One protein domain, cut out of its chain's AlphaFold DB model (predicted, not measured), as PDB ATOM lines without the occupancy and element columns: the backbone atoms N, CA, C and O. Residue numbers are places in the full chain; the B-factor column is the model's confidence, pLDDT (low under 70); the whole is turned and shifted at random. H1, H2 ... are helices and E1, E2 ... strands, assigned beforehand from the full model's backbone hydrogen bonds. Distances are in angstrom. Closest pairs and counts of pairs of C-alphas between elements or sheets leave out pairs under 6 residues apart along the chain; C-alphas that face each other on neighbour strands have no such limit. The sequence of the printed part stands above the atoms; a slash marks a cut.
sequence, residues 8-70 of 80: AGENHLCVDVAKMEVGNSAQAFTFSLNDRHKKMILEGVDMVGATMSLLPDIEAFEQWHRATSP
ATOM      1  N   ALA A   8      -5.818  29.058 -14.966       73.31
ATOM      2  CA  ALA A   8      -5.937  30.464 -14.577       73.31
ATOM      3  C   ALA A   8      -4.618  31.261 -14.705       73.31
ATOM      4  O   ALA A   8      -4.594  32.448 -14.386       73.31
ATOM      5  N   GLY A   9      -3.534  30.636 -15.182       72.81
ATOM      6  CA  GLY A   9      -2.239  31.283 -15.410       72.81
ATOM      7  C   GLY A   9      -1.267  31.219 -14.228       72.81
ATOM      8  O   GLY A   9      -0.151  31.730 -14.335       72.81
ATOM      9  N   GLU A  10      -1.634  30.561 -13.125       76.12
ATOM     10  CA  GLU A  10      -0.690  30.247 -12.052       76.12
ATOM     11  C   GLU A  10       0.150  29.021 -12.424       76.12
ATOM     12  O   GLU A  10      -0.174  27.877 -12.101       76.12
ATOM     13  N   ASN A  11       1.261  29.291 -13.108       81.50
ATOM     14  CA  ASN A  11       2.162  28.272 -13.649       81.50
ATOM     15  C   ASN A  11       3.453  28.106 -12.829       81.50
ATOM     16  O   ASN A  11       4.397  27.461 -13.284       81.50
ATOM     17  N   HIS A  12       3.520  28.699 -11.634       84.31
ATOM     18  CA  HIS A  12       4.672  28.571 -10.747       84.31
ATOM     19  C   HIS A  12       4.455  27.455  -9.727       84.31
ATOM     20  O   HIS A  12       3.491  27.467  -8.961       84.31
ATOM     21  N   LEU A  13       5.401  26.522  -9.701       87.69
ATOM     22  CA  LEU A  13       5.507  25.489  -8.681       87.69
ATOM     23  C   LEU A  13       6.785  25.715  -7.878       87.69
ATOM     24  O   LEU A  13       7.838  26.027  -8.434       87.69
ATOM     25  N   CYS A  14       6.686  25.535  -6.569       91.38
ATOM     26  CA  CYS A  14       7.819  25.459  -5.666       91.38
ATOM     27  C   CYS A  14       8.101  23.984  -5.366       91.38
ATOM     28  O   CYS A  14       7.178  23.222  -5.073       91.38
ATOM     29  N   VAL A  15       9.372  23.591  -5.451       94.12
ATOM     30  CA  VAL A  15       9.844  22.259  -5.068       94.12
ATOM     31  C   VAL A  15      10.815  22.430  -3.908       94.12
ATOM     32  O   VAL A  15      11.915  22.952  -4.088       94.12
ATOM     33  N   ASP A  16      10.414  21.981  -2.724       94.81
ATOM     34  CA  ASP A  16      11.264  21.924  -1.539       94.81
ATOM     35  C   ASP A  16      11.779  20.488  -1.379       94.81
ATOM     36  O   ASP A  16      11.102  19.597  -0.860       94.81
ATOM     37  N   VAL A  17      13.000  20.244  -1.857       94.31
ATOM     38  CA  VAL A  17      13.639  18.917  -1.809       94.31
ATOM     39  C   VAL A  17      14.018  18.519  -0.378       94.31
ATOM     40  O   VAL A  17      14.057  17.329  -0.056       94.31
ATOM     41  N   ALA A  18      14.257  19.488   0.510       93.69
ATOM     42  CA  ALA A  18      14.578  19.205   1.905       93.69
ATOM     43  C   ALA A  18      13.357  18.615   2.629       93.69
ATOM     44  O   ALA A  18      13.485  17.589   3.309       93.69
ATOM     45  N   LYS A  19      12.178  19.208   2.403       95.31
ATOM     46  CA  LYS A  19      10.885  18.736   2.930       95.31
ATOM     47  C   LYS A  19      10.247  17.614   2.113       95.31
ATOM     48  O   LYS A  19       9.373  16.926   2.622       95.31
ATOM     49  N   MET A  20      10.727  17.384   0.892       96.38
ATOM     50  CA  MET A  20      10.120  16.479  -0.090       96.38
ATOM     51  C   MET A  20       8.673  16.869  -0.417       96.38
ATOM     52  O   MET A  20       7.773  16.031  -0.454       96.38
ATOM     53  N   GLU A  21       8.469  18.161  -0.665       96.06
ATOM     54  CA  GLU A  21       7.177  18.739  -1.016       96.06
ATOM     55  C   GLU A  21       7.253  19.478  -2.354       96.06
ATOM     56  O   GLU A  21       8.233  20.155  -2.668       96.06
ATOM     57  N   VAL A  22       6.197  19.356  -3.151       93.88
ATOM     58  CA  VAL A  22       5.974  20.152  -4.360       93.88
ATOM     59  C   VAL A  22       4.601  20.793  -4.280       93.88
ATOM     60  O   VAL A  22       3.629  20.151  -3.888       93.88
ATOM     61  N   GLY A  23       4.491  22.060  -4.653       90.00
ATOM     62  CA  GLY A  23       3.226  22.762  -4.516       90.00
ATOM     63  C   GLY A  23       3.233  24.170  -5.071       90.00
ATOM     64  O   GLY A  23       4.184  24.612  -5.708       90.00
ATOM     65  N   ASN A  24       2.145  24.874  -4.808       86.06
ATOM     66  CA  ASN A  24       1.994  26.296  -5.080       86.06
ATOM     67  C   ASN A  24       1.466  27.011  -3.824       86.06
ATOM     68  O   ASN A  24       1.463  26.448  -2.731       86.06
ATOM     69  N   SER A  25       1.007  28.251  -3.980       80.25
ATOM     70  CA  SER A  25       0.440  29.075  -2.903       80.25
ATOM     71  C   SER A  25      -0.755  28.440  -2.173       80.25
ATOM     72  O   SER A  25      -1.037  28.820  -1.041       80.25
ATOM     73  N   ALA A  26      -1.460  27.486  -2.791       82.44
ATOM     74  CA  ALA A  26      -2.717  26.944  -2.282       82.44
ATOM     75  C   ALA A  26      -2.630  25.489  -1.792       82.44
ATOM     76  O   ALA A  26      -3.503  25.045  -1.049       82.44
ATOM     77  N   GLN A  27      -1.649  24.710  -2.253       86.50
ATOM     78  CA  GLN A  27      -1.604  23.261  -2.016       86.50
ATOM     79  C   GLN A  27      -0.179  22.724  -2.144       86.50
ATOM     80  O   GLN A  27       0.580  23.160  -3.009       86.50
ATOM     81  N   ALA A  28       0.141  21.739  -1.303       90.88
ATOM     82  CA  ALA A  28       1.408  21.020  -1.288       90.88
ATOM     83  C   ALA A  28       1.166  19.508  -1.347       90.88
ATOM     84  O   ALA A  28       0.197  18.992  -0.787       90.88
ATOM     85  N   PHE A  29       2.062  18.806  -2.030       93.06
ATOM     86  CA  PHE A  29       2.045  17.364  -2.217       93.06
ATOM     87  C   PHE A  29       3.397  16.800  -1.810       93.06
ATOM     88  O   PHE A  29       4.438  17.305  -2.228       93.06
ATOM     89  N   THR A  30       3.384  15.731  -1.025       96.62
ATOM     90  CA  THR A  30       4.606  15.035  -0.627       96.62
ATOM     91  C   THR A  30       5.069  14.082  -1.720       96.62
ATOM     92  O   THR A  30       4.250  13.422  -2.364       96.62
ATOM     93  N   PHE A  31       6.378  13.938  -1.872       96.06
ATOM     94  CA  PHE A  31       6.999  12.903  -2.692       96.06
ATOM     95  C   PHE A  31       8.085  12.169  -1.901       96.06
ATOM     96  O   PHE A  31       8.406  12.521  -0.769       96.06
ATOM     97  N   SER A  32       8.650  11.121  -2.493       95.94
ATOM     98  CA  SER A  32       9.737  10.347  -1.894       95.94
ATOM     99  C   SER A  32      10.940  10.295  -2.824       95.94
ATOM    100  O   SER A  32      10.790  10.077  -4.027       95.94
ATOM    101  N   LEU A  33      12.134  10.412  -2.253       93.50
ATOM    102  CA  LEU A  33      13.406  10.100  -2.900       93.50
ATOM    103  C   LEU A  33      14.145   9.077  -2.041       93.50
ATOM    104  O   LEU A  33      13.947   9.041  -0.829       93.50
ATOM    105  N   ASN A  34      15.013   8.268  -2.651       93.38
ATOM    106  CA  ASN A  34      15.971   7.515  -1.846       93.38
ATOM    107  C   ASN A  34      16.963   8.495  -1.186       93.38
ATOM    108  O   ASN A  34      17.218   9.593  -1.695       93.38
ATOM    109  N   ASP A  35      17.557   8.073  -0.072       89.38
ATOM    110  CA  ASP A  35      18.467   8.930   0.698       89.38
ATOM    111  C   ASP A  35      19.657   9.401  -0.143       89.38
ATOM    112  O   ASP A  35      20.079  10.554  -0.056       89.38
ATOM    113  N   ARG A  36      20.146   8.529  -1.036       86.88
ATOM    114  CA  ARG A  36      21.241   8.838  -1.957       86.88
ATOM    115  C   ARG A  36      20.904   9.999  -2.899       86.88
ATOM    116  O   ARG A  36      21.667  10.955  -2.962       86.88
ATOM    117  N   HIS A  37      19.793   9.937  -3.633       89.12
ATOM    118  CA  HIS A  37      19.401  10.973  -4.594       89.12
ATOM    119  C   HIS A  37      19.007  12.265  -3.880       89.12
ATOM    120  O   HIS A  37      19.346  13.341  -4.364       89.12
ATOM    121  N   LYS A  38      18.356  12.183  -2.709       91.81
ATOM    122  CA  LYS A  38      18.065  13.365  -1.885       91.81
ATOM    123  C   LYS A  38      19.353  14.090  -1.493       91.81
ATOM    124  O   LYS A  38      19.454  15.296  -1.698       91.81
ATOM    125  N   LYS A  39      20.344  13.352  -0.983       87.88
ATOM    126  CA  LYS A  39      21.654  13.897  -0.609       87.88
ATOM    127  C   LYS A  39      22.367  14.526  -1.808       87.88
ATOM    128  O   LYS A  39      22.789  15.671  -1.720       87.88
ATOM    129  N   MET A  40      22.414  13.825  -2.944       89.19
ATOM    130  CA  MET A  40      23.034  14.331  -4.177       89.19
ATOM    131  C   MET A  40      22.433  15.666  -4.636       89.19
ATOM    132  O   MET A  40      23.175  16.588  -4.962       89.19
ATOM    133  N   ILE A  41      21.101  15.799  -4.619       90.81
ATOM    134  CA  ILE A  41      20.427  17.043  -5.024       90.81
ATOM    135  C   ILE A  41      20.707  18.174  -4.027       90.81
ATOM    136  O   ILE A  41      20.974  19.296  -4.446       90.81
ATOM    137  N   LEU A  42      20.652  17.892  -2.721       90.94
ATOM    138  CA  LEU A  42      20.868  18.906  -1.685       90.94
ATOM    139  C   LEU A  42      22.319  19.401  -1.628       90.94
ATOM    140  O   LEU A  42      22.548  20.581  -1.383       90.94
ATOM    141  N   GLU A  43      23.287  18.517  -1.854       87.56
ATOM    142  CA  GLU A  43      24.715  18.845  -1.791       87.56
ATOM    143  C   GLU A  43      25.277  19.322  -3.140       87.56
ATOM    144  O   GLU A  43      26.423  19.761  -3.207       87.56
ATOM    145  N   GLY A  44      24.491  19.252  -4.222       85.75
ATOM    146  CA  GLY A  44      24.957  19.574  -5.575       85.75
ATOM    147  C   GLY A  44      26.012  18.592  -6.093       85.75
ATOM    148  O   GLY A  44      26.854  18.957  -6.911       85.75
ATOM    149  N   VAL A  45      25.991  17.356  -5.588       84.50
ATOM    150  CA  VAL A  45      27.009  16.335  -5.838       84.50
ATOM    151  C   VAL A  45      26.520  15.385  -6.926       84.50
ATOM    152  O   VAL A  45      25.480  14.738  -6.792       84.50
ATOM    153  N   ASP A  46      27.282  15.279  -8.012       81.81
ATOM    154  CA  ASP A  46      27.033  14.295  -9.063       81.81
ATOM    155  C   ASP A  46      27.600  12.908  -8.693       81.81
ATOM    156  O   ASP A  46      28.105  12.666  -7.595       81.81
ATOM    157  N   MET A  47      27.509  11.948  -9.614       75.69
ATOM    158  CA  MET A  47      28.040  10.599  -9.390       75.69
ATOM    159  C   MET A  47      29.563  10.573  -9.182       75.69
ATOM    160  O   MET A  47      30.064   9.702  -8.464       75.69
ATOM    161  N   VAL A  48      30.297  11.512  -9.785       80.44
ATOM    162  CA  VAL A  48      31.754  11.619  -9.643       80.44
ATOM    163  C   VAL A  48      32.086  12.158  -8.259       80.44
ATOM    164  O   VAL A  48      32.839  11.517  -7.533       80.44
ATOM    165  N   GLY A  49      31.466  13.261  -7.846       78.50
ATOM    166  CA  GLY A  49      31.629  13.823  -6.509       78.50
ATOM    167  C   GLY A  49      31.197  12.848  -5.411       78.50
ATOM    168  O   GLY A  49      31.883  12.728  -4.398       78.50
ATOM    169  N   ALA A  50      30.138  12.064  -5.637       81.19
ATOM    170  CA  ALA A  50      29.715  11.027  -4.699       81.19
ATOM    171  C   ALA A  50      30.796   9.948  -4.543       81.19
ATOM    172  O   ALA A  50      31.088   9.521  -3.430       81.19
ATOM    173  N   THR A  51      31.439   9.547  -5.639       83.88
ATOM    174  CA  THR A  51      32.553   8.588  -5.600       83.88
ATOM    175  C   THR A  51      33.786   9.192  -4.927       83.88
ATOM    176  O   THR A  51      34.405   8.541  -4.093       83.88
ATOM    177  N   MET A  52      34.119  10.450  -5.225       86.00
ATOM    178  CA  MET A  52      35.244  11.151  -4.595       86.00
ATOM    179  C   MET A  52      35.045  11.353  -3.093       86.00
ATOM    180  O   MET A  52      36.022  11.327  -2.350       86.00
ATOM    181  N   SER A  53      33.801  11.468  -2.620       85.94
ATOM    182  CA  SER A  53      33.516  11.527  -1.181       85.94
ATOM    183  C   SER A  53      33.914  10.250  -0.428       85.94
ATOM    184  O   SER A  53      34.151  10.309   0.773       85.94
ATOM    185  N   LEU A  54      34.041   9.119  -1.135       90.00
ATOM    186  CA  LEU A  54      34.470   7.831  -0.584       90.00
ATOM    187  C   LEU A  54      35.989   7.625  -0.652       90.00
ATOM    188  O   LEU A  54      36.479   6.620  -0.147       90.00
ATOM    189  N   LEU A  55      36.745   8.538  -1.273       92.62
ATOM    190  CA  LEU A  55      38.191   8.384  -1.442       92.62
ATOM    191  C   LEU A  55      38.935   8.143  -0.111       92.62
ATOM    192  O   LEU A  55      39.740   7.215  -0.076       92.62
ATOM    193  N   PRO A  56      38.634   8.857   0.996       94.19
ATOM    194  CA  PRO A  56      39.290   8.591   2.278       94.19
ATOM    195  C   PRO A  56      39.035   7.171   2.800       94.19
ATOM    196  O   PRO A  56      39.946   6.524   3.318       94.19
ATOM    197  N   ASP A  57      37.812   6.661   2.631       95.44
ATOM    198  CA  ASP A  57      37.439   5.310   3.059       95.44
ATOM    199  C   ASP A  57      38.111   4.244   2.186       95.44
ATOM    200  O   ASP A  57      38.564   3.215   2.693       95.44
ATOM    201  N   ILE A  58      38.221   4.498   0.876       94.00
ATOM    202  CA  ILE A  58      38.944   3.640  -0.069       94.00
ATOM    203  C   ILE A  58      40.423   3.567   0.322       94.00
ATOM    204  O   ILE A  58      40.968   2.472   0.450       94.00
ATOM    205  N   GLU A  59      41.068   4.707   0.573       94.69
ATOM    206  CA  GLU A  59      42.475   4.760   0.978       94.69
ATOM    207  C   GLU A  59      42.719   4.048   2.316       94.69
ATOM    208  O   GLU A  59      43.700   3.309   2.457       94.69
ATOM    209  N   ALA A  60      41.821   4.230   3.289       96.00
ATOM    210  CA  ALA A  60      41.889   3.553   4.580       96.00
ATOM    211  C   ALA A  60      41.736   2.033   4.429       96.00
ATOM    212  O   ALA A  60      42.527   1.264   4.987       96.00
ATOM    213  N   PHE A  61      40.756   1.594   3.632       94.69
ATOM    214  CA  PHE A  61      40.562   0.187   3.306       94.69
ATOM    215  C   PHE A  61      41.804  -0.403   2.638       94.69
ATOM    216  O   PHE A  61      42.273  -1.463   3.049       94.69
ATOM    217  N   GLU A  62      42.374   0.280   1.644       93.25
ATOM    218  CA  GLU A  62      43.556  -0.210   0.948       93.25
ATOM    219  C   GLU A  62      44.762  -0.362   1.882       93.25
ATOM    220  O   GLU A  62      45.471  -1.366   1.808       93.25
ATOM    221  N   GLN A  63      45.011   0.609   2.765       93.19
ATOM    222  CA  GLN A  63      46.100   0.529   3.743       93.19
ATOM    223  C   GLN A  63      45.929  -0.679   4.668       93.19
ATOM    224  O   GLN A  63      46.858  -1.475   4.832       93.19
ATOM    225  N   TRP A  64      44.729  -0.851   5.225       95.38
ATOM    226  CA  TRP A  64      44.402  -1.991   6.077       95.38
ATOM    227  C   TRP A  64      44.532  -3.328   5.332       95.38
ATOM    228  O   TRP A  64      45.129  -4.281   5.844       95.38
ATOM    229  N   HIS A  65      44.023  -3.399   4.103       94.00
ATOM    230  CA  HIS A  65      44.050  -4.605   3.284       94.00
ATOM    231  C   HIS A  65      45.487  -5.000   2.917       94.00
ATOM    232  O   HIS A  65      45.855  -6.166   3.036       94.00
ATOM    233  N   ARG A  66      46.339  -4.029   2.553       91.88
ATOM    234  CA  ARG A  66      47.765  -4.270   2.277       91.88
ATOM    235  C   ARG A  66      48.515  -4.805   3.496       91.88
ATOM    236  O   ARG A  66      49.351  -5.691   3.345       91.88
ATOM    237  N   ALA A  67      48.216  -4.291   4.689       92.88
ATOM    238  CA  ALA A  67      48.859  -4.735   5.924       92.88
ATOM    239  C   ALA A  67      48.439  -6.156   6.338       92.88
ATOM    240  O   ALA A  67      49.257  -6.917   6.849       92.88
ATOM    241  N   THR A  68      47.171  -6.516   6.125       95.69
ATOM    242  CA  THR A  68      46.611  -7.805   6.562       95.69
ATOM    243  C   THR A  68      46.754  -8.920   5.531       95.69
ATOM    244  O   THR A  68      46.868 -10.083   5.911       95.69
ATOM    245  N   SER A  69      46.775  -8.578   4.242       93.12
ATOM    246  CA  SER A  69      46.837  -9.529   3.126       93.12
ATOM    247  C   SER A  69      47.933  -9.141   2.125       93.12
ATOM    248  O   SER A  69      47.638  -8.849   0.963       93.12
ATOM    249  N   PRO A  70      49.219  -9.143   2.523       86.12
ATOM    250  CA  PRO A  70      50.315  -8.711   1.651       86.12
ATOM    251  C   PRO A  70      50.443  -9.558   0.373       86.12
ATOM    252  O   PRO A  70      50.923  -9.069  -0.645       86.12
TER     253      PRO A  70
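What this domain is: This is residues 8 to 70 of the 80 residues of the protein "3-isopropylmalate dehydratase small subunit" of Glaciimonas immobilis (UniProt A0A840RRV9). What shape do these atoms make? They make a thin rod: a small sheet of three short strands near one end, then H1 and H2 strung out beyond it, and H3 sticking out at the other end. What is it made of? The printed part has 63 residues, with three named strands, E1 E2 E3, then three named helices, H1 H2 H3; the sheet's order is E1 E2 E3, antiparallel, and the class is mixed. How compact is it? It is extended, with a radius of gyration of the C-alphas of 19.9 A and spans of 70 by 17 by 11 A.

Where its parts are: Where are the strands? E1 is residues 14 to 16, 6.4 A long, from C-alpha 14 at (7.819, 25.459, -5.666); E2 is 21 to 23, 6.6 A; E3 is 28 to 30, 6.8 A. Where are the helices? H1 is residues 35 to 43, 12.0 A; H2 is 47 to 52, 8.7 A; H3 is 55 to 68, 19.9 A, to C-alpha 68 at (46.611, -7.805, 6.562).

How they stand to each other: How do the strands pair? E1, E2 and E3 form a meander, each strand the antiparallel neighbour of the one before, in two hairpins. N 14 and O 23 are within hydrogen-bond range at 2.8 A across E1 and E2, as are N 22 and O 29 at 2.9 A across E2 and E3. How do the helices stand? H1, H2 and H3 are not on the sheet. H1 and H2 are close but not clearly touching, about perpendicular at 84 degrees; their closest C-alphas, of Met 40 and Ala 50, are 7.5 A apart. H2 and H3 meet only through their link, and H1 and H3 are apart. Are the helix backbones complete? In H1, H2 and H3 every O i to N i+4 pair is within hydrogen-bond range.

The domain as a whole: How large is it? The two C-alphas farthest apart, of Ala 8 and Pro 70, are 70.4 A apart. What stands free? Residues 54 to 70 do, of which 55 to 68 belong to H3. Are there cuts, long links or weak places? The printed part has no cut, the five links between named elements are tight, and no printed residue is under 70 in pLDDT.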